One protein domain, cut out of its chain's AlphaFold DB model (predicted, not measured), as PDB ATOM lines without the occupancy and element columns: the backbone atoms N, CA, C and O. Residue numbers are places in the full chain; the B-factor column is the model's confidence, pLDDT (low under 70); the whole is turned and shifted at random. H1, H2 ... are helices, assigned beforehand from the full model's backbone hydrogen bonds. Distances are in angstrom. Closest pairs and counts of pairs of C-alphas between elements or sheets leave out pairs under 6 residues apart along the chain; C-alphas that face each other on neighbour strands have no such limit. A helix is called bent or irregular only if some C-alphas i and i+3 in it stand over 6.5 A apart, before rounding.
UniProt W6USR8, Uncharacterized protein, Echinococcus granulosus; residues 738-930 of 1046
ATOM      1  N   SER A 738     632.392 359.773 512.039       33.72
ATOM      2  CA  SER A 738     631.826 359.326 510.753       33.72
ATOM      3  C   SER A 738     632.312 360.136 509.541       33.72
ATOM      4  O   SER A 738     631.632 360.130 508.519       33.72
ATOM      5  N   ALA A 739     633.420 360.871 509.670       38.44
ATOM      6  CA  ALA A 739     634.003 361.691 508.600       38.44
ATOM      7  C   ALA A 739     635.334 361.132 508.044       38.44
ATOM      8  O   ALA A 739     635.834 361.608 507.033       38.44
ATOM      9  N   CYS A 740     635.910 360.099 508.671       35.59
ATOM     10  CA  CYS A 740     637.271 359.609 508.395       35.59
ATOM     11  C   CYS A 740     637.380 358.655 507.183       35.59
ATOM     12  O   CYS A 740     638.112 357.667 507.218       35.59
ATOM     13  N   THR A 741     636.640 358.940 506.112       34.81
ATOM     14  CA  THR A 741     636.901 358.433 504.757       34.81
ATOM     15  C   THR A 741     636.548 359.537 503.769       34.81
ATOM     16  O   THR A 741     635.499 360.156 503.944       34.81
ATOM     17  N   GLY A 742     637.370 359.730 502.731       42.25
ATOM     18  CA  GLY A 742     637.204 360.770 501.704       42.25
ATOM     19  C   GLY A 742     635.833 360.830 501.005       42.25
ATOM     20  O   GLY A 742     634.966 359.981 501.239       42.25
ATOM     21  N   PRO A 743     635.625 361.811 500.105       47.78
ATOM     22  CA  PRO A 743     634.321 362.337 499.714       47.78
ATOM     23  C   PRO A 743     633.643 361.441 498.666       47.78
ATOM     24  O   PRO A 743     633.384 361.828 497.530       47.78
ATOM     25  N   LYS A 744     633.335 360.203 499.062       54.47
ATOM     26  CA  LYS A 744     632.700 359.173 498.226       54.47
ATOM     27  C   LYS A 744     631.238 359.492 497.887       54.47
ATOM     28  O   LYS A 744     630.686 358.865 496.988       54.47
ATOM     29  N   SER A 745     630.621 360.454 498.578       67.94
ATOM     30  CA  SER A 745     629.391 361.115 498.134       67.94
ATOM     31  C   SER A 745     629.238 362.524 498.718       67.94
ATOM     32  O   SER A 745     629.734 362.820 499.809       67.94
ATOM     33  N   THR A 746     628.469 363.346 498.001       75.25
ATOM     34  CA  THR A 746     627.793 364.585 498.446       75.25
ATOM     35  C   THR A 746     627.388 364.558 499.923       75.25
ATOM     36  O   THR A 746     627.799 365.419 500.696       75.25
ATOM     37  N   PHE A 747     626.638 363.532 500.333       75.19
ATOM     38  CA  PHE A 747     626.115 363.362 501.687       75.19
ATOM     39  C   PHE A 747     627.216 363.258 502.757       75.19
ATOM     40  O   PHE A 747     627.085 363.844 503.831       75.19
ATOM     41  N   HIS A 748     628.323 362.559 502.476       76.00
ATOM     42  CA  HIS A 748     629.447 362.457 503.419       76.00
ATOM     43  C   HIS A 748     630.193 363.789 503.553       76.00
ATOM     44  O   HIS A 748     630.546 364.180 504.667       76.00
ATOM     45  N   LEU A 749     630.384 364.508 502.442       81.06
ATOM     46  CA  LEU A 749     631.008 365.831 502.433       81.06
ATOM     47  C   LEU A 749     630.145 366.848 503.205       81.06
ATOM     48  O   LEU A 749     630.623 367.482 504.144       81.06
ATOM     49  N   MET A 750     628.843 366.899 502.903       82.94
ATOM     50  CA  MET A 750     627.855 367.737 503.588       82.94
ATOM     51  C   MET A 750     627.801 367.450 505.096       82.94
ATOM     52  O   MET A 750     627.885 368.374 505.902       82.94
ATOM     53  N   LYS A 751     627.716 366.174 505.501       81.88
ATOM     54  CA  LYS A 751     627.700 365.792 506.924       81.88
ATOM     55  C   LYS A 751     628.995 366.188 507.644       81.88
ATOM     56  O   LYS A 751     628.950 366.572 508.811       81.88
ATOM     57  N   SER A 752     630.136 366.108 506.960       81.69
ATOM     58  CA  SER A 752     631.429 366.500 507.529       81.69
ATOM     59  C   SER A 752     631.501 368.013 507.749       81.69
ATOM     60  O   SER A 752     631.835 368.440 508.851       81.69
ATOM     61  N   PHE A 753     631.083 368.821 506.768       87.12
ATOM     62  CA  PHE A 753     630.979 370.276 506.924       87.12
ATOM     63  C   PHE A 753     630.008 370.675 508.048       87.12
ATOM     64  O   PHE A 753     630.336 371.555 508.834       87.12
ATOM     65  N   ILE A 754     628.867 369.989 508.205       84.06
ATOM     66  CA  ILE A 754     627.939 370.220 509.331       84.06
ATOM     67  C   ILE A 754     628.608 369.923 510.687       84.06
ATOM     68  O   ILE A 754     628.518 370.740 511.601       84.06
ATOM     69  N   CYS A 755     629.363 368.824 510.809       80.75
ATOM     70  CA  CYS A 755     630.099 368.501 512.042       80.75
ATOM     71  C   CYS A 755     631.159 369.570 512.392       80.75
ATOM     72  O   CYS A 755     631.382 369.876 513.563       80.75
ATOM     73  N   MET A 756     631.789 370.178 511.378       83.88
ATOM     74  CA  MET A 756     632.774 371.248 511.576       83.88
ATOM     75  C   MET A 756     632.143 372.635 511.788       83.88
ATOM     76  O   MET A 756     632.729 373.458 512.492       83.88
ATOM     77  N   LEU A 757     630.936 372.885 511.270       85.06
ATOM     78  CA  LEU A 757     630.127 374.070 511.583       85.06
ATOM     79  C   LEU A 757     629.761 374.116 513.073       85.06
ATOM     80  O   LEU A 757     629.971 375.141 513.721       85.06
ATOM     81  N   GLU A 758     629.308 372.996 513.648       80.31
ATOM     82  CA  GLU A 758     629.041 372.893 515.092       80.31
ATOM     83  C   GLU A 758     630.291 373.187 515.939       80.31
ATOM     84  O   GLU A 758     630.197 373.815 516.998       80.31
ATOM     85  N   LEU A 759     631.472 372.767 515.473       79.62
ATOM     86  CA  LEU A 759     632.756 373.014 516.135       79.62
ATOM     87  C   LEU A 759     633.196 374.486 516.018       79.62
ATOM     88  O   LEU A 759     633.660 375.065 517.002       79.62
ATOM     89  N   ALA A 760     632.988 375.121 514.861       82.56
ATOM     90  CA  ALA A 760     633.222 376.554 514.670       82.56
ATOM     91  C   ALA A 760     632.282 377.414 515.536       82.56
ATOM     92  O   ALA A 760     632.712 378.382 516.173       82.56
ATOM     93  N   GLU A 761     631.009 377.025 515.647       80.88
ATOM     94  CA  GLU A 761     630.062 377.639 516.577       80.88
ATOM     95  C   GLU A 761     630.481 377.466 518.044       80.88
ATOM     96  O   GLU A 761     630.309 378.386 518.842       80.88
ATOM     97  N   GLN A 762     631.036 376.315 518.430       80.50
ATOM     98  CA  GLN A 762     631.533 376.106 519.793       80.50
ATOM     99  C   GLN A 762     632.754 376.987 520.091       80.50
ATOM    100  O   GLN A 762     632.769 377.659 521.123       80.50
ATOM    101  N   ASN A 763     633.729 377.069 519.181       80.19
ATOM    102  CA  ASN A 763     634.926 377.893 519.377       80.19
ATOM    103  C   ASN A 763     634.615 379.398 519.386       80.19
ATOM    104  O   ASN A 763     635.090 380.105 520.274       80.19
ATOM    105  N   THR A 764     633.745 379.898 518.503       80.69
ATOM    106  CA  THR A 764     633.295 381.307 518.551       80.69
ATOM    107  C   THR A 764     632.514 381.632 519.830       80.69
ATOM    108  O   THR A 764     632.695 382.708 520.405       80.69
ATOM    109  N   LYS A 765     631.695 380.701 520.342       80.38
ATOM    110  CA  LYS A 765     631.009 380.846 521.641       80.38
ATOM    111  C   LYS A 765     631.974 380.789 522.831       80.38
ATOM    112  O   LYS A 765     631.690 381.431 523.837       80.38
ATOM    113  N   LEU A 766     633.089 380.059 522.737       78.62
ATOM    114  CA  LEU A 766     634.144 380.036 523.760       78.62
ATOM    115  C   LEU A 766     634.967 381.331 523.752       78.62
ATOM    116  O   LEU A 766     635.091 381.959 524.800       78.62
ATOM    117  N   LEU A 767     635.430 381.789 522.583       75.12
ATOM    118  CA  LEU A 767     636.140 383.067 522.433       75.12
ATOM    119  C   LEU A 767     635.298 384.233 522.978       75.12
ATOM    120  O   LEU A 767     635.770 384.988 523.826       75.12
ATOM    121  N   ARG A 768     634.010 384.308 522.612       73.25
ATOM    122  CA  ARG A 768     633.067 385.327 523.120       73.25
ATOM    123  C   ARG A 768     632.783 385.223 524.629       73.25
ATOM    124  O   ARG A 768     632.288 386.179 525.215       73.25
ATOM    125  N   ARG A 769     633.066 384.079 525.263       70.38
ATOM    126  CA  ARG A 769     632.907 383.860 526.713       70.38
ATOM    127  C   ARG A 769     634.175 384.117 527.527       70.38
ATOM    128  O   ARG A 769     634.057 384.182 528.743       70.38
ATOM    129  N   SER A 770     635.341 384.268 526.895       63.50
ATOM    130  CA  SER A 770     636.619 384.469 527.605       63.50
ATOM    131  C   SER A 770     636.722 385.803 528.358       63.50
ATOM    132  O   SER A 770     637.631 385.985 529.148       63.50
ATOM    133  N   GLY A 771     635.787 386.741 528.170       53.84
ATOM    134  CA  GLY A 771     635.703 387.970 528.975       53.84
ATOM    135  C   GLY A 771     636.759 389.037 528.658       53.84
ATOM    136  O   GLY A 771     636.545 390.198 529.002       53.84
ATOM    137  N   ALA A 772     637.832 388.674 527.947       53.88
ATOM    138  CA  ALA A 772     638.884 389.560 527.459       53.88
ATOM    139  C   ALA A 772     638.348 390.625 526.480       53.88
ATOM    140  O   ALA A 772     638.415 390.486 525.255       53.88
ATOM    141  N   LEU A 773     637.822 391.717 527.037       51.09
ATOM    142  CA  LEU A 773     637.506 392.940 526.310       51.09
ATOM    143  C   LEU A 773     638.771 393.453 525.607       51.09
ATOM    144  O   LEU A 773     639.739 393.850 526.251       51.09
ATOM    145  N   ASN A 774     638.711 393.500 524.276       55.97
ATOM    146  CA  ASN A 774     639.651 394.198 523.399       55.97
ATOM    147  C   ASN A 774     641.071 393.602 523.282       55.97
ATOM    148  O   ASN A 774     642.025 394.353 523.070       55.97
ATOM    149  N   SER A 775     641.239 392.272 523.304       64.19
ATOM    150  CA  SER A 775     642.399 391.684 522.613       64.19
ATOM    151  C   SER A 775     642.101 391.576 521.109       64.19
ATOM    152  O   SER A 775     641.198 390.862 520.670       64.19
ATOM    153  N   GLN A 776     642.872 392.306 520.297       71.19
ATOM    154  CA  GLN A 776     642.723 392.332 518.834       71.19
ATOM    155  C   GLN A 776     642.867 390.927 518.210       71.19
ATOM    156  O   GLN A 776     642.264 390.634 517.181       71.19
ATOM    157  N   SER A 777     643.615 390.036 518.871       69.88
ATOM    158  CA  SER A 777     643.753 388.620 518.523       69.88
ATOM    159  C   SER A 777     642.462 387.813 518.713       69.88
ATOM    160  O   SER A 777     642.112 387.050 517.817       69.88
ATOM    161  N   CYS A 778     641.707 387.990 519.808       72.75
ATOM    162  CA  CYS A 778     640.422 387.297 519.985       72.75
ATOM    163  C   CYS A 778     639.397 387.711 518.922       72.75
ATOM    164  O   CYS A 778     638.654 386.862 518.427       72.75
ATOM    165  N   GLU A 779     639.360 388.995 518.555       75.75
ATOM    166  CA  GLU A 779     638.468 389.485 517.502       75.75
ATOM    167  C   GLU A 779     638.890 388.968 516.117       75.75
ATOM    168  O   GLU A 779     638.059 388.407 515.400       75.75
ATOM    169  N   ALA A 780     640.177 389.062 515.766       77.75
ATOM    170  CA  ALA A 780     640.708 388.530 514.509       77.75
ATOM    171  C   ALA A 780     640.446 387.021 514.362       77.75
ATOM    172  O   ALA A 780     639.909 386.584 513.344       77.75
ATOM    173  N   LEU A 781     640.727 386.233 515.405       80.88
ATOM    174  CA  LEU A 781     640.521 384.786 515.407       80.88
ATOM    175  C   LEU A 781     639.027 384.421 515.363       80.88
ATOM    176  O   LEU A 781     638.629 383.510 514.639       80.88
ATOM    177  N   SER A 782     638.170 385.157 516.082       82.56
ATOM    178  CA  SER A 782     636.711 385.017 515.968       82.56
ATOM    179  C   SER A 782     636.232 385.318 514.543       82.56
ATOM    180  O   SER A 782     635.339 384.637 514.041       82.56
ATOM    181  N   ASN A 783     636.819 386.312 513.873       82.12
ATOM    182  CA  ASN A 783     636.485 386.656 512.495       82.12
ATOM    183  C   ASN A 783     636.964 385.591 511.498       82.12
ATOM    184  O   ASN A 783     636.186 385.226 510.620       82.12
ATOM    185  N   GLN A 784     638.151 385.000 511.678       82.25
ATOM    186  CA  GLN A 784     638.582 383.830 510.900       82.25
ATOM    187  C   GLN A 784     637.622 382.641 511.093       82.25
ATOM    188  O   GLN A 784     637.122 382.095 510.111       82.25
ATOM    189  N   TRP A 785     637.247 382.291 512.330       84.62
ATOM    190  CA  TRP A 785     636.244 381.240 512.571       84.62
ATOM    191  C   TRP A 785     634.888 381.541 511.907       84.62
ATOM    192  O   TRP A 785     634.275 380.635 511.341       84.62
ATOM    193  N   ASN A 786     634.429 382.799 511.920       84.19
ATOM    194  CA  ASN A 786     633.212 383.221 511.216       84.19
ATOM    195  C   ASN A 786     633.345 383.093 509.683       84.19
ATOM    196  O   ASN A 786     632.377 382.729 509.017       84.19
ATOM    197  N   ILE A 787     634.527 383.368 509.120       85.25
ATOM    198  CA  ILE A 787     634.826 383.228 507.686       85.25
ATOM    199  C   ILE A 787     634.773 381.751 507.262       85.25
ATOM    200  O   ILE A 787     634.057 381.421 506.314       85.25
ATOM    201  N   TYR A 788     635.432 380.852 508.002       85.25
ATOM    202  CA  TYR A 788     635.370 379.405 507.748       85.25
ATOM    203  C   TYR A 788     633.947 378.856 507.933       85.25
ATOM    204  O   TYR A 788     633.490 378.050 507.124       85.25
ATOM    205  N   ALA A 789     633.213 379.312 508.955       84.69
ATOM    206  CA  ALA A 789     631.820 378.921 509.160       84.69
ATOM    207  C   ALA A 789     630.917 379.383 508.006       84.69
ATOM    208  O   ALA A 789     630.129 378.593 507.490       84.69
ATOM    209  N   LYS A 790     631.058 380.629 507.534       85.50
ATOM    210  CA  LYS A 790     630.304 381.109 506.369       85.50
ATOM    211  C   LYS A 790     630.620 380.272 505.126       85.50
ATOM    212  O   LYS A 790     629.688 379.812 504.469       85.50
ATOM    213  N   TRP A 791     631.903 380.029 504.845       86.38
ATOM    214  CA  TRP A 791     632.336 379.212 503.710       86.38
ATOM    215  C   TRP A 791     631.736 377.802 503.771       86.38
ATOM    216  O   TRP A 791     631.046 377.394 502.842       86.38
ATOM    217  N   MET A 792     631.870 377.088 504.896       86.94
ATOM    218  CA  MET A 792     631.271 375.755 505.058       86.94
ATOM    219  C   MET A 792     629.742 375.770 504.892       86.94
ATOM    220  O   MET A 792     629.189 374.841 504.309       86.94
ATOM    221  N   TYR A 793     629.048 376.816 505.352       84.06
ATOM    222  CA  TYR A 793     627.592 376.946 505.213       84.06
ATOM    223  C   TYR A 793     627.140 377.227 503.768       84.06
ATOM    224  O   TYR A 793     626.158 376.639 503.305       84.06
ATOM    225  N   ASP A 794     627.853 378.085 503.034       82.38
ATOM    226  CA  ASP A 794     627.603 378.320 501.606       82.38
ATOM    227  C   ASP A 794     627.843 377.029 500.793       82.38
ATOM    228  O   ASP A 794     626.990 376.630 499.996       82.38
ATOM    229  N   ARG A 795     628.923 376.294 501.089       85.62
ATOM    230  CA  ARG A 795     629.283 375.024 500.430       85.62
ATOM    231  C   ARG A 795     628.313 373.878 500.764       85.62
ATOM    232  O   ARG A 795     627.982 373.079 499.890       85.62
ATOM    233  N   VAL A 796     627.779 373.811 501.991       84.94
ATOM    234  CA  VAL A 796     626.689 372.878 502.359       84.94
ATOM    235  C   VAL A 796     625.440 373.110 501.500       84.94
ATOM    236  O   VAL A 796     624.836 372.141 501.041       84.94
ATOM    237  N   ARG A 797     625.072 374.369 501.234       82.00
ATOM    238  CA  ARG A 797     623.889 374.724 500.429       82.00
ATOM    239  C   ARG A 797     624.011 374.264 498.973       82.00
ATOM    240  O   ARG A 797     623.044 373.775 498.395       82.00
ATOM    241  N   GLU A 798     625.199 374.374 498.388       79.31
ATOM    242  CA  GLU A 798     625.475 373.882 497.031       79.31
ATOM    243  C   GLU A 798     625.412 372.348 496.952       79.31
ATOM    244  O   GLU A 798     624.828 371.793 496.018       79.31
ATOM    245  N   LEU A 799     625.932 371.649 497.969       82.44
ATOM    246  CA  LEU A 799     625.852 370.186 498.068       82.44
ATOM    247  C   LEU A 799     624.417 369.677 498.280       82.44
ATOM    248  O   LEU A 799     624.075 368.614 497.762       82.44
ATOM    249  N   GLN A 800     623.562 370.434 498.977       81.62
ATOM    250  CA  GLN A 800     622.124 370.144 499.073       81.62
ATOM    251  C   GLN A 800     621.445 370.209 497.697       81.62
ATOM    252  O   GLN A 800     620.661 369.322 497.362       81.62
ATOM    253  N   GLY A 801     621.807 371.189 496.860       76.81
ATOM    254  CA  GLY A 801     621.341 371.263 495.472       76.81
ATOM    255  C   GLY A 801     621.680 370.006 494.658       76.81
ATOM    256  O   GLY A 801     620.829 369.501 493.929       76.81
ATOM    257  N   LEU A 802     622.884 369.448 494.838       76.62
ATOM    258  CA  LEU A 802     623.281 368.184 494.201       76.62
ATOM    259  C   LEU A 802     622.551 366.955 494.761       76.62
ATOM    260  O   LEU A 802     622.243 366.037 494.001       76.62
ATOM    261  N   ASN A 803     622.241 366.927 496.061       77.06
ATOM    262  CA  ASN A 803     621.505 365.815 496.669       77.06
ATOM    263  C   ASN A 803     620.104 365.650 496.045       77.06
ATOM    264  O   ASN A 803     619.689 364.528 495.767       77.06
ATOM    265  N   ASN A 804     619.422 366.756 495.730       77.94
ATOM    266  CA  ASN A 804     618.105 366.734 495.080       77.94
ATOM    267  C   ASN A 804     618.140 366.051 493.696       77.94
ATOM    268  O   ASN A 804     617.240 365.287 493.355       77.94
ATOM    269  N   TYR A 805     619.194 366.279 492.904       80.62
ATOM    270  CA  TYR A 805     619.389 365.559 491.638       80.62
ATOM    271  C   TYR A 805     619.698 364.075 491.867       80.62
ATOM    272  O   TYR A 805     619.257 363.224 491.101       80.62
ATOM    273  N   GLN A 806     620.408 363.743 492.944       76.75
ATOM    274  CA  GLN A 806     620.759 362.366 493.284       76.75
ATOM    275  C   GLN A 806     619.539 361.526 493.716       76.75
ATOM    276  O   GLN A 806     619.475 360.334 493.415       76.75
ATOM    277  N   GLU A 807     618.530 362.150 494.327       78.81
ATOM    278  CA  GLU A 807     617.214 361.536 494.564       78.81
ATOM    279  C   GLU A 807     616.456 361.281 493.249       78.81
ATOM    280  O   GLU A 807     615.872 360.211 493.072       78.81
ATOM    281  N   GLN A 808     616.535 362.195 492.275       81.44
ATOM    282  CA  GLN A 808     615.950 361.990 490.941       81.44
ATOM    283  C   GLN A 808     616.642 360.848 490.174       81.44
ATOM    284  O   GLN A 808     615.955 360.028 489.566       81.44
ATOM    285  N   ILE A 809     617.974 360.720 490.274       82.38
ATOM    286  CA  ILE A 809     618.729 359.563 489.748       82.38
ATOM    287  C   ILE A 809     618.222 358.254 490.371       82.38
ATOM    288  O   ILE A 809     618.017 357.277 489.652       82.38
ATOM    289  N   TYR A 810     617.977 358.224 491.684       81.31
ATOM    290  CA  TYR A 810     617.462 357.033 492.368       81.31
ATOM    291  C   TYR A 810     616.058 356.638 491.877       81.31
ATOM    292  O   TYR A 810     615.817 355.466 491.588       81.31
ATOM    293  N   VAL A 811     615.148 357.606 491.708       84.06
ATOM    294  CA  VAL A 811     613.793 357.360 491.174       84.06
ATOM    295  C   VAL A 811     613.836 356.870 489.721       84.06
ATOM    296  O   VAL A 811     613.140 355.912 489.377       84.06
ATOM    297  N   LEU A 812     614.677 357.473 488.873       82.94
ATOM    298  CA  LEU A 812     614.868 357.031 487.487       82.94
ATOM    299  C   LEU A 812     615.464 355.617 487.431       82.94
ATOM    300  O   LEU A 812     614.939 354.770 486.715       82.94
ATOM    301  N   SER A 813     616.485 355.320 488.240       83.56
ATOM    302  CA  SER A 813     617.086 353.983 488.333       83.56
ATOM    303  C   SER A 813     616.079 352.920 488.782       83.56
ATOM    304  O   SER A 813     616.016 351.846 488.181       83.56
ATOM    305  N   ALA A 814     615.226 353.222 489.766       83.69
ATOM    306  CA  ALA A 814     614.148 352.325 490.180       83.69
ATOM    307  C   ALA A 814     613.170 352.027 489.025       83.69
ATOM    308  O   ALA A 814     612.854 350.861 488.786       83.69
ATOM    309  N   LYS A 815     612.759 353.049 488.255       84.50
ATOM    310  CA  LYS A 815     611.922 352.859 487.056       84.50
ATOM    311  C   LYS A 815     612.617 352.024 485.972       84.50
ATOM    312  O   LYS A 815     611.995 351.108 485.439       84.50
ATOM    313  N   VAL A 816     613.888 352.298 485.659       85.81
ATOM    314  CA  VAL A 816     614.665 351.515 484.675       85.81
ATOM    315  C   VAL A 816     614.740 350.044 485.094       85.81
ATOM    316  O   VAL A 816     614.500 349.166 484.270       85.81
ATOM    317  N   ASN A 817     614.995 349.762 486.375       82.56
ATOM    318  CA  ASN A 817     615.063 348.394 486.889       82.56
ATOM    319  C   ASN A 817     613.720 347.651 486.777       82.56
ATOM    320  O   ASN A 817     613.712 346.507 486.322       82.56
ATOM    321  N   MET A 818     612.591 348.297 487.102       83.38
ATOM    322  CA  MET A 818     611.254 347.709 486.902       83.38
ATOM    323  C   MET A 818     610.973 347.415 485.421       83.38
ATOM    324  O   MET A 818     610.548 346.315 485.076       83.38
ATOM    325  N   LEU A 819     611.253 348.367 484.523       82.25
ATOM    326  CA  LEU A 819     611.055 348.172 483.081       82.25
ATOM    327  C   LEU A 819     611.947 347.043 482.531       82.25
ATOM    328  O   LEU A 819     611.493 346.263 481.699       82.25
ATOM    329  N   ASN A 820     613.176 346.902 483.036       82.12
ATOM    330  CA  ASN A 820     614.088 345.817 482.666       82.12
ATOM    331  C   ASN A 820     613.586 344.443 483.155       82.12
ATOM    332  O   ASN A 820     613.635 343.461 482.416       82.12
ATOM    333  N   GLN A 821     613.040 344.371 484.375       81.38
ATOM    334  CA  GLN A 821     612.388 343.160 484.887       81.38
ATOM    335  C   GLN A 821     611.186 342.760 484.017       81.38
ATOM    336  O   GLN A 821     611.075 341.593 483.645       81.38
ATOM    337  N   ILE A 822     610.341 343.721 483.625       80.50
ATOM    338  CA  ILE A 822     609.170 343.485 482.763       80.50
ATOM    339  C   ILE A 822     609.585 343.052 481.344       80.50
ATOM    340  O   ILE A 822     608.982 342.143 480.774       80.50
ATOM    341  N   ALA A 823     610.642 343.635 480.773       77.62
ATOM    342  CA  ALA A 823     611.212 343.158 479.510       77.62
ATOM    343  C   ALA A 823     611.729 341.712 479.636       77.62
ATOM    344  O   ALA A 823     611.464 340.873 478.773       77.62
ATOM    345  N   GLY A 824     612.402 341.395 480.747       75.12
ATOM    346  CA  GLY A 824     612.907 340.057 481.052       75.12
ATOM    347  C   GLY A 824     611.819 338.998 481.266       75.12
ATOM    348  O   GLY A 824     612.021 337.848 480.872       75.12
ATOM    349  N   THR A 825     610.666 339.343 481.849       75.88
ATOM    350  CA  THR A 825     609.533 338.408 481.987       75.88
ATOM    351  C   THR A 825     608.793 338.212 480.668       75.88
ATOM    352  O   THR A 825     608.547 337.065 480.295       75.88
ATOM    353  N   LEU A 826     608.525 339.280 479.907       69.88
ATOM    354  CA  LEU A 826     607.881 339.184 478.590       69.88
ATOM    355  C   LEU A 826     608.717 338.360 477.599       69.88
ATOM    356  O   LEU A 826     608.182 337.467 476.944       69.88
ATOM    357  N   MET A 827     610.038 338.571 477.541       68.81
ATOM    358  CA  MET A 827     610.934 337.752 476.708       68.81
ATOM    359  C   MET A 827     610.890 336.259 477.075       68.81
ATOM    360  O   MET A 827     610.963 335.414 476.184       68.81
ATOM    361  N   LYS A 828     610.726 335.917 478.362       67.56
ATOM    362  CA  LYS A 828     610.574 334.523 478.820       67.56
ATOM    363  C   LYS A 828     609.190 333.945 478.482       67.56
ATOM    364  O   LYS A 828     609.105 332.801 478.048       67.56
ATOM    365  N   GLN A 829     608.115 334.721 478.641       62.31
ATOM    366  CA  GLN A 829     606.737 334.274 478.378       62.31
ATOM    367  C   GLN A 829     606.424 334.110 476.880       62.31
ATOM    368  O   GLN A 829     605.684 333.197 476.502       62.31
ATOM    369  N   ASN A 830     607.036 334.924 476.012       55.31
ATOM    370  CA  ASN A 830     606.862 334.841 474.557       55.31
ATOM    371  C   ASN A 830     607.282 333.482 473.963       55.31
ATOM    372  O   ASN A 830     606.772 333.100 472.911       55.31
ATOM    373  N   GLY A 831     608.155 332.728 474.641       51.75
ATOM    374  CA  GLY A 831     608.532 331.365 474.247       51.75
ATOM    375  C   GLY A 831     607.490 330.280 474.558       51.75
ATOM    376  O   GLY A 831     607.689 329.139 474.151       51.75
ATOM    377  N   LEU A 832     606.405 330.601 475.278       44.41
ATOM    378  CA  LEU A 832     605.458 329.614 475.825       44.41
ATOM    379  C   LEU A 832     603.973 329.878 475.519       44.41
ATOM    380  O   LEU A 832     603.193 328.929 475.530       44.41
ATOM    381  N   LEU A 833     603.558 331.127 475.256       48.28
ATOM    382  CA  LEU A 833     602.129 331.508 475.231       48.28
ATOM    383  C   LEU A 833     601.630 332.240 473.968       48.28
ATOM    384  O   LEU A 833     600.507 332.750 473.941       48.28
ATOM    385  N   MET A 834     602.412 332.248 472.885       48.28
ATOM    386  CA  MET A 834     602.022 332.870 471.611       48.28
ATOM    387  C   MET A 834     600.943 332.073 470.853       48.28
ATOM    388  O   MET A 834     601.239 331.324 469.921       48.28
ATOM    389  N   LYS A 835     599.671 332.261 471.239       43.25
ATOM    390  CA  LYS A 835     598.511 331.886 470.404       43.25
ATOM    391  C   LYS A 835     597.260 332.762 470.546       43.25
ATOM    392  O   LYS A 835     596.644 333.044 469.526       43.25
ATOM    393  N   ASN A 836     596.889 333.198 471.759       42.06
ATOM    394  CA  ASN A 836     595.535 333.734 472.012       42.06
ATOM    395  C   ASN A 836     595.441 335.174 472.561       42.06
ATOM    396  O   ASN A 836     594.326 335.674 472.685       42.06
ATOM    397  N   TYR A 837     596.548 335.855 472.885       42.84
ATOM    398  CA  TYR A 837     596.496 337.208 473.464       42.84
ATOM    399  C   TYR A 837     597.413 338.197 472.745       42.84
ATOM    400  O   TYR A 837     598.615 337.972 472.617       42.84
ATOM    401  N   SER A 838     596.833 339.327 472.332       47.09
ATOM    402  CA  SER A 838     597.574 340.539 471.983       47.09
ATOM    403  C   SER A 838     597.643 341.438 473.220       47.09
ATOM    404  O   SER A 838     596.585 341.725 473.783       47.09
ATOM    405  N   PRO A 839     598.832 341.848 473.698       51.62
ATOM    406  CA  PRO A 839     598.962 342.608 474.933       51.62
ATOM    407  C   PRO A 839     598.924 344.126 474.664       51.62
ATOM    408  O   PRO A 839     599.939 344.691 474.253       51.62
ATOM    409  N   PRO A 840     597.831 344.855 474.984       50.50
ATOM    410  CA  PRO A 840     597.792 346.322 474.881       50.50
ATOM    411  C   PRO A 840     598.731 347.046 475.873       50.50
ATOM    412  O   PRO A 840     598.734 348.273 475.951       50.50
ATOM    413  N   SER A 841     599.534 346.310 476.649       61.94
ATOM    414  CA  SER A 841     600.546 346.846 477.560       61.94
ATOM    415  C   SER A 841     601.852 347.261 476.866       61.94
ATOM    416  O   SER A 841     602.564 348.096 477.429       61.94
ATOM    417  N   SER A 842     602.161 346.758 475.657       65.19
ATOM    418  CA  SER A 842     603.398 347.084 474.915       65.19
ATOM    419  C   SER A 842     603.603 348.596 474.777       65.19
ATOM    420  O   SER A 842     604.632 349.137 475.180       65.19
ATOM    421  N   GLN A 843     602.581 349.299 474.290       71.31
ATOM    422  CA  GLN A 843     602.634 350.734 474.010       71.31
ATOM    423  C   GLN A 843     602.747 351.575 475.281       71.31
ATOM    424  O   GLN A 843     603.390 352.624 475.269       71.31
ATOM    425  N   THR A 844     602.177 351.112 476.394       77.38
ATOM    426  CA  THR A 844     602.323 351.758 477.707       77.38
ATOM    427  C   THR A 844     603.755 351.619 478.226       77.38
ATOM    428  O   THR A 844     604.340 352.604 478.671       77.38
ATOM    429  N   LEU A 845     604.362 350.437 478.090       79.50
ATOM    430  CA  LEU A 845     605.758 350.189 478.468       79.50
ATOM    431  C   LEU A 845     606.747 350.964 477.576       79.50
ATOM    432  O   LEU A 845     607.713 351.543 478.076       79.50
ATOM    433  N   ILE A 846     606.463 351.071 476.274       79.88
ATOM    434  CA  ILE A 846     607.211 351.930 475.343       79.88
ATOM    435  C   ILE A 846     607.110 353.401 475.778       79.88
ATOM    436  O   ILE A 846     608.137 354.073 475.861       79.88
ATOM    437  N   ARG A 847     605.918 353.902 476.135       83.69
ATOM    438  CA  ARG A 847     605.735 355.282 476.629       83.69
ATOM    439  C   ARG A 847     606.469 355.551 477.944       83.69
ATOM    440  O   ARG A 847     607.145 356.571 478.034       83.69
ATOM    441  N   GLU A 848     606.406 354.650 478.926       83.31
ATOM    442  CA  GLU A 848     607.170 354.800 480.177       83.31
ATOM    443  C   GLU A 848     608.686 354.767 479.923       83.31
ATOM    444  O   GLU A 848     609.407 355.607 480.456       83.31
ATOM    445  N   SER A 849     609.185 353.879 479.054       83.62
ATOM    446  CA  SER A 849     610.614 353.858 478.697       83.62
ATOM    447  C   SER A 849     611.072 355.139 477.977       83.62
ATOM    448  O   SER A 849     612.147 355.655 478.287       83.62
ATOM    449  N   CYS A 850     610.236 355.727 477.108       85.81
ATOM    450  CA  CYS A 850     610.463 357.067 476.554       85.81
ATOM    451  C   CYS A 850     610.518 358.137 477.657       85.81
ATOM    452  O   CYS A 850     611.470 358.909 477.694       85.81
ATOM    453  N   ALA A 851     609.541 358.165 478.569       86.50
ATOM    454  CA  ALA A 851     609.466 359.164 479.639       86.50
ATOM    455  C   ALA A 851     610.648 359.076 480.625       86.50
ATOM    456  O   ALA A 851     611.109 360.092 481.143       86.50
ATOM    457  N   VAL A 852     611.177 357.872 480.867       86.25
ATOM    458  CA  VAL A 852     612.374 357.653 481.697       86.25
ATOM    459  C   VAL A 852     613.652 358.084 480.971       86.25
ATOM    460  O   VAL A 852     614.516 358.708 481.592       86.25
ATOM    461  N   ALA A 853     613.770 357.825 479.665       86.12
ATOM    462  CA  ALA A 853     614.881 358.330 478.859       86.12
ATOM    463  C   ALA A 853     614.868 359.870 478.775       86.12
ATOM    464  O   ALA A 853     615.881 360.512 479.043       86.12
ATOM    465  N   GLU A 854     613.709 360.468 478.489       86.94
ATOM    466  CA  GLU A 854     613.508 361.921 478.438       86.94
ATOM    467  C   GLU A 854     613.745 362.581 479.808       86.94
ATOM    468  O   GLU A 854     614.411 363.612 479.893       86.94
ATOM    469  N   GLY A 855     613.279 361.972 480.902       85.25
ATOM    470  CA  GLY A 855     613.572 362.430 482.264       85.25
ATOM    471  C   GLY A 855     615.069 362.395 482.600       85.25
ATOM    472  O   GLY A 855     615.583 363.330 483.213       85.25
ATOM    473  N   SER A 856     615.782 361.362 482.143       86.31
ATOM    474  CA  SER A 856     617.233 361.222 482.335       86.31
ATOM    475  C   SER A 856     618.029 362.250 481.521       86.31
ATOM    476  O   SER A 856     618.984 362.836 482.030       86.31
ATOM    477  N   GLU A 857     617.603 362.541 480.290       85.94
ATOM    478  CA  GLU A 857     618.208 363.566 479.432       85.94
ATOM    479  C   GLU A 857     617.935 364.996 479.930       85.94
ATOM    480  O   GLU A 857     618.859 365.806 480.006       85.94
ATOM    481  N   ASN A 858     616.711 365.295 480.378       88.06
ATOM    482  CA  ASN A 858     616.384 366.570 481.029       88.06
ATOM    483  C   ASN A 858     617.218 366.795 482.306       88.06
ATOM    484  O   ASN A 858     617.682 367.909 482.568       88.06
ATOM    485  N   LEU A 859     617.463 365.733 483.079       87.38
ATOM    486  CA  LEU A 859     618.333 365.768 484.254       87.38
ATOM    487  C   LEU A 859     619.812 365.964 483.875       87.38
ATOM    488  O   LEU A 859     620.508 366.768 484.498       87.38
ATOM    489  N   ARG A 860     620.289 365.311 482.807       85.94
ATOM    490  CA  ARG A 860     621.626 365.534 482.231       85.94
ATOM    491  C   ARG A 860     621.805 366.984 481.762       85.94
ATOM    492  O   ARG A 860     622.854 367.577 482.007       85.94
ATOM    493  N   GLU A 861     620.785 367.588 481.150       86.31
ATOM    494  CA  GLU A 861     620.788 369.016 480.812       86.31
ATOM    495  C   GLU A 861     620.812 369.925 482.046       86.31
ATOM    496  O   GLU A 861     621.509 370.941 482.029       86.31
ATOM    497  N   ALA A 862     620.078 369.595 483.113       85.75
ATOM    498  CA  ALA A 862     620.096 370.364 484.356       85.75
ATOM    499  C   ALA A 862     621.490 370.347 485.009       85.75
ATOM    500  O   ALA A 862     622.021 371.408 485.340       85.75
ATOM    501  N   LEU A 863     622.123 369.172 485.095       85.19
ATOM    502  CA  LEU A 863     623.491 369.012 485.602       85.19
ATOM    503  C   LEU A 863     624.525 369.740 484.725       85.19
ATOM    504  O   LEU A 863     625.432 370.379 485.257       85.19
ATOM    505  N   LEU A 864     624.373 369.728 483.395       85.00
ATOM    506  CA  LEU A 864     625.226 370.512 482.493       85.00
ATOM    507  C   LEU A 864     625.042 372.023 482.675       85.00
ATOM    508  O   LEU A 864     626.030 372.753 482.723       85.00
ATOM    509  N   LYS A 865     623.799 372.501 482.816       83.94
ATOM    510  CA  LYS A 865     623.503 373.914 483.107       83.94
ATOM    511  C   LYS A 865     624.100 374.325 484.456       83.94
ATOM    512  O   LYS A 865     624.692 375.398 484.536       83.94
ATOM    513  N   GLN A 866     624.048 373.458 485.469       80.44
ATOM    514  CA  GLN A 866     624.697 373.685 486.762       80.44
ATOM    515  C   GLN A 866     626.232 373.682 486.653       80.44
ATOM    516  O   GLN A 866     626.874 374.585 487.181       80.44
ATOM    517  N   LYS A 867     626.843 372.733 485.927       81.12
ATOM    518  CA  LYS A 867     628.303 372.705 485.717       81.12
ATOM    519  C   LYS A 867     628.791 373.945 484.962       81.12
ATOM    520  O   LYS A 867     629.802 374.528 485.341       81.12
ATOM    521  N   LEU A 868     628.054 374.389 483.942       79.62
ATOM    522  CA  LEU A 868     628.334 375.637 483.226       79.62
ATOM    523  C   LEU A 868     628.137 376.867 484.120       79.62
ATOM    524  O   LEU A 868     628.939 377.792 484.043       79.62
ATOM    525  N   GLN A 869     627.126 376.882 484.995       74.94
ATOM    526  CA  GLN A 869     626.982 377.931 486.008       74.94
ATOM    527  C   GLN A 869     628.187 377.963 486.952       74.94
ATOM    528  O   GLN A 869     628.719 379.042 487.154       74.94
ATOM    529  N   ILE A 870     628.665 376.813 487.441       68.81
ATOM    530  CA  ILE A 870     629.840 376.705 488.326       68.81
ATOM    531  C   ILE A 870     631.131 377.153 487.620       68.81
ATOM    532  O   ILE A 870     631.918 377.899 488.194       68.81
ATOM    533  N   MET A 871     631.341 376.750 486.361       65.69
ATOM    534  CA  MET A 871     632.500 377.180 485.562       65.69
ATOM    535  C   MET A 871     632.475 378.680 485.242       65.69
ATOM    536  O   MET A 871     633.517 379.330 485.271       65.69
ATOM    537  N   ASN A 872     631.297 379.234 484.942       64.44
ATOM    538  CA  ASN A 872     631.133 380.660 484.652       64.44
ATOM    539  C   ASN A 872     631.074 381.508 485.935       64.44
ATOM    540  O   ASN A 872     631.379 382.698 485.900       64.44
ATOM    541  N   SER A 873     630.731 380.912 487.081       57.31
ATOM    542  CA  SER A 873     630.877 381.512 488.404       57.31
ATOM    543  C   SER A 873     632.293 381.302 488.938       57.31
ATOM    544  O   SER A 873     632.496 380.716 490.001       57.31
ATOM    545  N   THR A 874     633.280 381.883 488.254       48.78
ATOM    546  CA  THR A 874     634.489 382.354 488.940       48.78
ATOM    547  C   THR A 874     634.030 383.331 490.026       48.78
ATOM    548  O   THR A 874     633.693 384.472 489.707       48.78
ATOM    549  N   HIS A 875     633.890 382.852 491.269       44.03
ATOM    550  CA  HIS A 875     633.093 383.502 492.315       44.03
ATOM    551  C   HIS A 875     633.400 385.008 492.450       44.03
ATOM    552  O   HIS A 875     634.480 385.368 492.923       44.03
ATOM    553  N   PRO A 876     632.446 385.913 492.139       42.19
ATOM    554  CA  PRO A 876     632.598 387.343 492.389       42.19
ATOM    555  C   PRO A 876     632.307 387.657 493.869       42.19
ATOM    556  O   PRO A 876     631.427 388.449 494.202       42.19
ATOM    557  N   MET A 877     633.027 386.991 494.777       42.50
ATOM    558  CA  MET A 877     632.924 387.163 496.226       42.50
ATOM    559  C   MET A 877     634.310 387.060 496.871       42.50
ATOM    560  O   MET A 877     634.873 385.981 496.993       42.50
ATOM    561  N   ALA A 878     634.815 388.215 497.314       40.56
ATOM    562  CA  ALA A 878     636.029 388.408 498.109       40.56
ATOM    563  C   ALA A 878     637.364 387.912 497.501       40.56
ATOM    564  O   ALA A 878     637.907 386.888 497.902       40.56
ATOM    565  N   GLN A 879     638.029 388.792 496.742       42.81
ATOM    566  CA  GLN A 879     639.493 388.761 496.513       42.81
ATOM    567  C   GLN A 879     640.331 388.984 497.805       42.81
ATOM    568  O   GLN A 879     641.526 389.253 497.733       42.81
ATOM    569  N   ASN A 880     639.711 388.898 498.991       46.38
ATOM    570  CA  ASN A 880     640.211 389.445 500.258       46.38
ATOM    571  C   ASN A 880     640.410 388.387 501.363       46.38
ATOM    572  O   ASN A 880     640.651 388.758 502.508       46.38
ATOM    573  N   VAL A 881     640.311 387.085 501.057       58.22
ATOM    574  CA  VAL A 881     640.657 386.000 502.000       58.22
ATOM    575  C   VAL A 881     641.626 385.015 501.328       58.22
ATOM    576  O   VAL A 881     641.190 384.008 500.769       58.22
ATOM    577  N   PRO A 882     642.948 385.270 501.377       62.88
ATOM    578  CA  PRO A 882     643.949 384.333 500.859       62.88
ATOM    579  C   PRO A 882     643.883 382.957 501.542       62.88
ATOM    580  O   PRO A 882     644.111 381.937 500.894       62.88
ATOM    581  N   GLU A 883     643.510 382.939 502.826       65.44
ATOM    582  CA  GLU A 883     643.479 381.774 503.726       65.44
ATOM    583  C   GLU A 883     642.562 380.620 503.283       65.44
ATOM    584  O   GLU A 883     642.729 379.513 503.774       65.44
ATOM    585  N   LEU A 884     641.601 380.861 502.382       75.38
ATOM    586  CA  LEU A 884     640.669 379.838 501.879       75.38
ATOM    587  C   LEU A 884     640.880 379.492 500.395       75.38
ATOM    588  O   LEU A 884     640.148 378.672 499.844       75.38
ATOM    589  N   SER A 885     641.856 380.112 499.728       74.81
ATOM    590  CA  SER A 885     642.041 379.978 498.274       74.81
ATOM    591  C   SER A 885     642.443 378.565 497.823       74.81
ATOM    592  O   SER A 885     642.072 378.143 496.726       74.81
ATOM    593  N   ASP A 886     643.138 377.801 498.672       79.81
ATOM    594  CA  ASP A 886     643.493 376.401 498.419       79.81
ATOM    595  C   ASP A 886     642.296 375.457 498.624       79.81
ATOM    596  O   ASP A 886     642.027 374.614 497.766       79.81
ATOM    597  N   LEU A 887     641.532 375.630 499.708       81.06
ATOM    598  CA  LEU A 887     640.299 374.875 499.963       81.06
ATOM    599  C   LEU A 887     639.230 375.129 498.897       81.06
ATOM    600  O   LEU A 887     638.527 374.200 498.509       81.06
ATOM    601  N   GLU A 888     639.130 376.354 498.387       81.69
ATOM    602  CA  GLU A 888     638.203 376.712 497.315       81.69
ATOM    603  C   GLU A 888     638.535 375.980 496.004       81.69
ATOM    604  O   GLU A 888     637.665 375.338 495.411       81.69
ATOM    605  N   ALA A 889     639.807 375.982 495.588       78.50
ATOM    606  CA  ALA A 889     640.256 375.253 494.402       78.50
ATOM    607  C   ALA A 889     640.064 373.729 494.543       78.50
ATOM    608  O   ALA A 889     639.648 373.050 493.599       78.50
ATOM    609  N   LEU A 890     640.323 373.184 495.736       80.69
ATOM    610  CA  LEU A 890     640.100 371.771 496.050       80.69
ATOM    611  C   LEU A 890     638.608 371.407 496.075       80.69
ATOM    612  O   LEU A 890     638.237 370.334 495.591       80.69
ATOM    613  N   PHE A 891     637.745 372.294 496.578       83.19
ATOM    614  CA  PHE A 891     636.297 372.103 496.549       83.19
ATOM    615  C   PHE A 891     635.758 372.133 495.121       83.19
ATOM    616  O   PHE A 891     635.052 371.204 494.743       83.19
ATOM    617  N   ALA A 892     636.134 373.122 494.305       80.25
ATOM    618  CA  ALA A 892     635.706 373.209 492.908       80.25
ATOM    619  C   ALA A 892     636.098 371.954 492.099       80.25
ATOM    620  O   ALA A 892     635.288 371.418 491.339       80.25
ATOM    621  N   ASN A 893     637.307 371.424 492.323       81.00
ATOM    622  CA  ASN A 893     637.757 370.160 491.734       81.00
ATOM    623  C   ASN A 893     636.901 368.968 492.216       81.00
ATOM    624  O   ASN A 893     636.356 368.218 491.403       81.00
ATOM    625  N   CYS A 894     636.702 368.824 493.533       80.44
ATOM    626  CA  CYS A 894     635.847 367.779 494.106       80.44
ATOM    627  C   CYS A 894     634.396 367.856 493.585       80.44
ATOM    628  O   CYS A 894     633.788 366.827 493.288       80.44
ATOM    629  N   LEU A 895     633.854 369.067 493.435       80.81
ATOM    630  CA  LEU A 895     632.507 369.331 492.935       80.81
ATOM    631  C   LEU A 895     632.372 368.950 491.454       80.81
ATOM    632  O   LEU A 895     631.395 368.292 491.094       80.81
ATOM    633  N   SER A 896     633.365 369.271 490.610       81.50
ATOM    634  CA  SER A 896     633.372 368.817 489.211       81.50
ATOM    635  C   SER A 896     633.408 367.295 489.122       81.50
ATOM    636  O   SER A 896     632.605 366.734 488.390       81.50
ATOM    637  N   LYS A 897     634.260 366.605 489.894       81.62
ATOM    638  CA  LYS A 897     634.315 365.128 489.883       81.62
ATOM    639  C   LYS A 897     632.982 364.486 490.284       81.62
ATOM    640  O   LYS A 897     632.587 363.479 489.698       81.62
ATOM    641  N   ILE A 898     632.282 365.067 491.262       81.12
ATOM    642  CA  ILE A 898     630.933 364.634 491.658       81.12
ATOM    643  C   ILE A 898     629.943 364.849 490.504       81.12
ATOM    644  O   ILE A 898     629.231 363.914 490.141       81.12
ATOM    645  N   LEU A 899     629.936 366.039 489.891       82.19
ATOM    646  CA  LEU A 899     629.082 366.362 488.744       82.19
ATOM    647  C   LEU A 899     629.335 365.436 487.549       82.19
ATOM    648  O   LEU A 899     628.392 364.850 487.023       82.19
ATOM    649  N   ASP A 900     630.596 365.255 487.160       81.62
ATOM    650  CA  ASP A 900     631.010 364.408 486.037       81.62
ATOM    651  C   ASP A 900     630.600 362.948 486.244       81.62
ATOM    652  O   ASP A 900     630.102 362.309 485.315       81.62
ATOM    653  N   ARG A 901     630.685 362.446 487.484       81.69
ATOM    654  CA  ARG A 901     630.132 361.138 487.843       81.69
ATOM    655  C   ARG A 901     628.609 361.098 487.714       81.69
ATOM    656  O   ARG A 901     628.097 360.213 487.042       81.69
ATOM    657  N   THR A 902     627.879 362.062 488.284       81.56
ATOM    658  CA  THR A 902     626.405 362.067 488.190       81.56
ATOM    659  C   THR A 902     625.897 362.213 486.753       81.56
ATOM    660  O   THR A 902     624.883 361.614 486.413       81.56
ATOM    661  N   MET A 903     626.610 362.940 485.884       82.75
ATOM    662  CA  MET A 903     626.291 363.033 484.454       82.75
ATOM    663  C   MET A 903     626.572 361.728 483.695       82.75
ATOM    664  O   MET A 903     625.879 361.423 482.727       82.75
ATOM    665  N   HIS A 904     627.577 360.953 484.114       82.88
ATOM    666  CA  HIS A 904     627.809 359.610 483.580       82.88
ATOM    667  C   HIS A 904     626.704 358.641 484.028       82.88
ATOM    668  O   HIS A 904     626.134 357.944 483.191       82.88
ATOM    669  N   ASP A 905     626.339 358.669 485.313       80.25
ATOM    670  CA  ASP A 905     625.272 357.838 485.880       80.25
ATOM    671  C   ASP A 905     623.905 358.135 485.210       80.25
ATOM    672  O   ASP A 905     623.185 357.206 484.840       80.25
ATOM    673  N   THR A 906     623.547 359.408 484.962       84.56
ATOM    674  CA  THR A 906     622.300 359.763 484.240       84.56
ATOM    675  C   THR A 906     622.315 359.345 482.777       84.56
ATOM    676  O   THR A 906     621.298 358.877 482.266       84.56
ATOM    677  N   ARG A 907     623.461 359.476 482.100       84.75
ATOM    678  CA  ARG A 907     623.622 359.025 480.715       84.75
ATOM    679  C   ARG A 907     623.450 357.510 480.598       84.75
ATOM    680  O   ARG A 907     622.747 357.060 479.699       84.75
ATOM    681  N   PHE A 908     624.033 356.737 481.515       84.50
ATOM    682  CA  PHE A 908     623.867 355.284 481.546       84.50
ATOM    683  C   PHE A 908     622.389 354.884 481.702       84.50
ATOM    684  O   PHE A 908     621.909 354.016 480.976       84.50
ATOM    685  N   LEU A 909     621.632 355.568 482.571       83.31
ATOM    686  CA  LEU A 909     620.185 355.347 482.708       83.31
ATOM    687  C   LEU A 909     619.402 355.695 481.431       83.31
ATOM    688  O   LEU A 909     618.481 354.964 481.070       83.31
ATOM    689  N   ALA A 910     619.774 356.766 480.719       84.69
ATOM    690  CA  ALA A 910     619.159 357.131 479.440       84.69
ATOM    691  C   ALA A 910     619.454 356.100 478.331       84.69
ATOM    692  O   ALA A 910     618.563 355.757 477.546       84.69
ATOM    693  N   GLU A 911     620.684 355.585 478.269       86.38
ATOM    694  CA  GLU A 911     621.099 354.543 477.322       86.38
ATOM    695  C   GLU A 911     620.380 353.213 477.627       86.38
ATOM    696  O   GLU A 911     619.756 352.641 476.731       86.38
ATOM    697  N   GLN A 912     620.325 352.792 478.897       85.88
ATOM    698  CA  GLN A 912     619.611 351.587 479.338       85.88
ATOM    699  C   GLN A 912     618.088 351.678 479.103       85.88
ATOM    700  O   GLN A 912     617.468 350.716 478.649       85.88
ATOM    701  N   ALA A 913     617.464 352.838 479.345       85.00
ATOM    702  CA  ALA A 913     616.046 353.052 479.046       85.00
ATOM    703  C   ALA A 913     615.741 352.947 477.537       85.00
ATOM    704  O   ALA A 913     614.708 352.396 477.149       85.00
ATOM    705  N   ASN A 914     616.650 353.422 476.677       86.44
ATOM    706  CA  ASN A 914     616.526 353.282 475.224       86.44
ATOM    707  C   ASN A 914     616.740 351.840 474.738       86.44
ATOM    708  O   ASN A 914     616.035 351.409 473.823       86.44
ATOM    709  N   GLU A 915     617.655 351.086 475.352       87.00
ATOM    710  CA  GLU A 915     617.828 349.654 475.086       87.00
ATOM    711  C   GLU A 915     616.539 348.890 475.417       87.00
ATOM    712  O   GLU A 915     615.971 348.234 474.542       87.00
ATOM    713  N   ILE A 916     616.000 349.068 476.629       84.06
ATOM    714  CA  ILE A 916     614.740 348.447 477.061       84.06
ATOM    715  C   ILE A 916     613.587 348.825 476.116       84.06
ATOM    716  O   ILE A 916     612.850 347.942 475.670       84.06
ATOM    717  N   ARG A 917     613.475 350.100 475.713       85.31
ATOM    718  CA  ARG A 917     612.497 350.543 474.703       85.31
ATOM    719  C   ARG A 917     612.606 349.750 473.399       85.31
ATOM    720  O   ARG A 917     611.584 349.360 472.838       85.31
ATOM    721  N   SER A 918     613.825 349.495 472.920       83.88
ATOM    722  CA  SER A 918     614.041 348.703 471.704       83.88
ATOM    723  C   SER A 918     613.577 347.250 471.864       83.88
ATOM    724  O   SER A 918     612.998 346.698 470.928       83.88
ATOM    725  N   THR A 919     613.716 346.659 473.060       82.25
ATOM    726  CA  THR A 919     613.188 345.312 473.340       82.25
ATOM    727  C   THR A 919     611.660 345.273 473.311       82.25
ATOM    728  O   THR A 919     611.099 344.355 472.717       82.25
ATOM    729  N   PHE A 920     610.967 346.287 473.847       80.44
ATOM    730  CA  PHE A 920     609.502 346.357 473.774       80.44
ATOM    731  C   PHE A 920     608.993 346.563 472.338       80.44
ATOM    732  O   PHE A 920     608.042 345.895 471.941       80.44
ATOM    733  N   ILE A 921     609.656 347.406 471.537       82.19
ATOM    734  CA  ILE A 921     609.334 347.585 470.105       82.19
ATOM    735  C   ILE A 921     609.555 346.276 469.326       82.19
ATOM    736  O   ILE A 921     608.749 345.920 468.469       82.19
ATOM    737  N   TYR A 922     610.619 345.526 469.635       79.94
ATOM    738  CA  TYR A 922     610.858 344.209 469.040       79.94
ATOM    739  C   TYR A 922     609.767 343.194 469.419       79.94
ATOM    740  O   TYR A 922     609.290 342.465 468.552       79.94
ATOM    741  N   ILE A 923     609.338 343.170 470.688       74.88
ATOM    742  CA  ILE A 923     608.242 342.312 471.165       74.88
ATOM    743  C   ILE A 923     606.924 342.669 470.463       74.88
ATOM    744  O   ILE A 923     606.219 341.766 470.016       74.88
ATOM    745  N   GLU A 924     606.608 343.956 470.311       75.62
ATOM    746  CA  GLU A 924     605.418 344.426 469.592       75.62
ATOM    747  C   GLU A 924     605.441 343.973 468.121       75.62
ATOM    748  O   GLU A 924     604.542 343.254 467.688       75.62
ATOM    749  N   ALA A 925     606.524 344.248 467.387       75.62
ATOM    750  CA  ALA A 925     606.668 343.848 465.983       75.62
ATOM    751  C   ALA A 925     606.711 342.317 465.766       75.62
ATOM    752  O   ALA A 925     606.308 341.819 464.712       75.62
ATOM    753  N   LEU A 926     607.205 341.547 466.743       70.06
ATOM    754  CA  LEU A 926     607.151 340.082 466.726       70.06
ATOM    755  C   LEU A 926     605.722 339.576 466.978       70.06
ATOM    756  O   LEU A 926     605.286 338.626 466.331       70.06
ATOM    757  N   THR A 927     604.977 340.248 467.857       66.19
ATOM    758  CA  THR A 927     603.571 339.946 468.153       66.19
ATOM    759  C   THR A 927     602.673 340.229 466.944       66.19
ATOM    760  O   THR A 927     601.886 339.364 466.563       66.19
ATOM    761  N   GLU A 928     602.843 341.373 466.272       67.31
ATOM    762  CA  GLU A 928     602.130 341.705 465.027       67.31
ATOM    763  C   GLU A 928     602.342 340.636 463.941       67.31
ATOM    764  O   GLU A 928     601.384 340.162 463.330       67.31
ATOM    765  N   ARG A 929     603.591 340.190 463.741       64.19
ATOM    766  CA  ARG A 929     603.946 339.150 462.753       64.19
ATOM    767  C   ARG A 929     603.367 337.769 463.058       64.19
ATOM    768  O   ARG A 929     603.176 336.986 462.133       64.19
ATOM    769  N   LEU A 930     603.112 337.457 464.328       58.56
ATOM    770  CA  LEU A 930     602.443 336.216 464.733       58.56
ATOM    771  C   LEU A 930     600.911 336.329 464.670       58.56
ATOM    772  O   LEU A 930     600.231 335.306 464.621       58.56
TER     773      LEU A 930
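This is residues 738 to 930 of the 1046 residues of an uncharacterized protein of Echinococcus granulosus (UniProt W6USR8). A long, slender rod of helices: the longest, H2, runs most of its length, with H1 folded back beside its first part and H3 and H4 paired side by side along it, H3 beside a later part of H2. Residues 771 to 777, at the turn from H1 into H2, stick out at one end of the rod. The printed part has 193 residues with four named helices in the order H1, H2, H3, H4 and no named strand, and the class is all helix. It is extended, with a radius of gyration of the C-alphas of 25.6 A and spans of 91 by 32 by 23 A.

H2 is residues 776 to 829, 79.4 A from first to last C-alpha, beginning at C-alpha 776 at (642.723, 392.332, 518.834). Before it comes H1, residues 746 to 767, 31.4 A long, with C-alpha 746 at (627.793, 364.585, 498.446). After it come H3, residues 842 to 872, 44.6 A long, and H4, residues 882 to 930, 73.1 A long, which ends at C-alpha 930 at (602.443, 336.216, 464.733). H4 is irregular: C-alphas 883 and 886 are 7.6 A apart.

H2 is the hub and touches the three other helices. With residues 778 to 803 alone it touches H1, at a shallow tilt of 20 degrees, opposite ways; the closest C-alphas, of Met 750 and Val 796, are 5.4 A apart. H2, H3 and H4 form an up and down bundle, each helix running against the one before it. Residues 805 to 819 of H2 touch residues 845 to 859 of H3 at a shallow tilt of 20 degrees, with the closest C-alphas, of Leu 812 and Val 852, 6.3 A apart. H2 and H4 touch and run the same way at a shallow tilt of 11 degrees; their closest C-alphas, of Val 816 and Ala 913, are 6.0 A apart. H3 and H4 touch at a shallow tilt of 18 degrees, opposite ways, with the closest C-alphas, of Ala 853 and Ala 910, 4.5 A apart. H1 and H2, H2 and H3, and H3 and H4 are helical hairpins. H1 and H4 are close but not clearly touching, with the C-alphas of Thr 746 and Ile 898 closest at 7.5 A, and H1 and H3 are apart. In H1 and H3 every O i to N i+4 pair is within hydrogen-bond range; in H2 49 of 50 are, and in H4 43 of 45.

The two C-alphas farthest apart, of Asn 774 and Lys 835, are 91.6 A from each other. The printed part has no cut. The link from H2 to H3, residues 830 to 841, is long; those from H1 to H2 and from H3 to H4 are short. The mean pLDDT of the printed part is 74.4, and it is under 70 at residues 738 to 745, 770 to 775, 777, 826 to 842, 870 to 883 and 927 to 930.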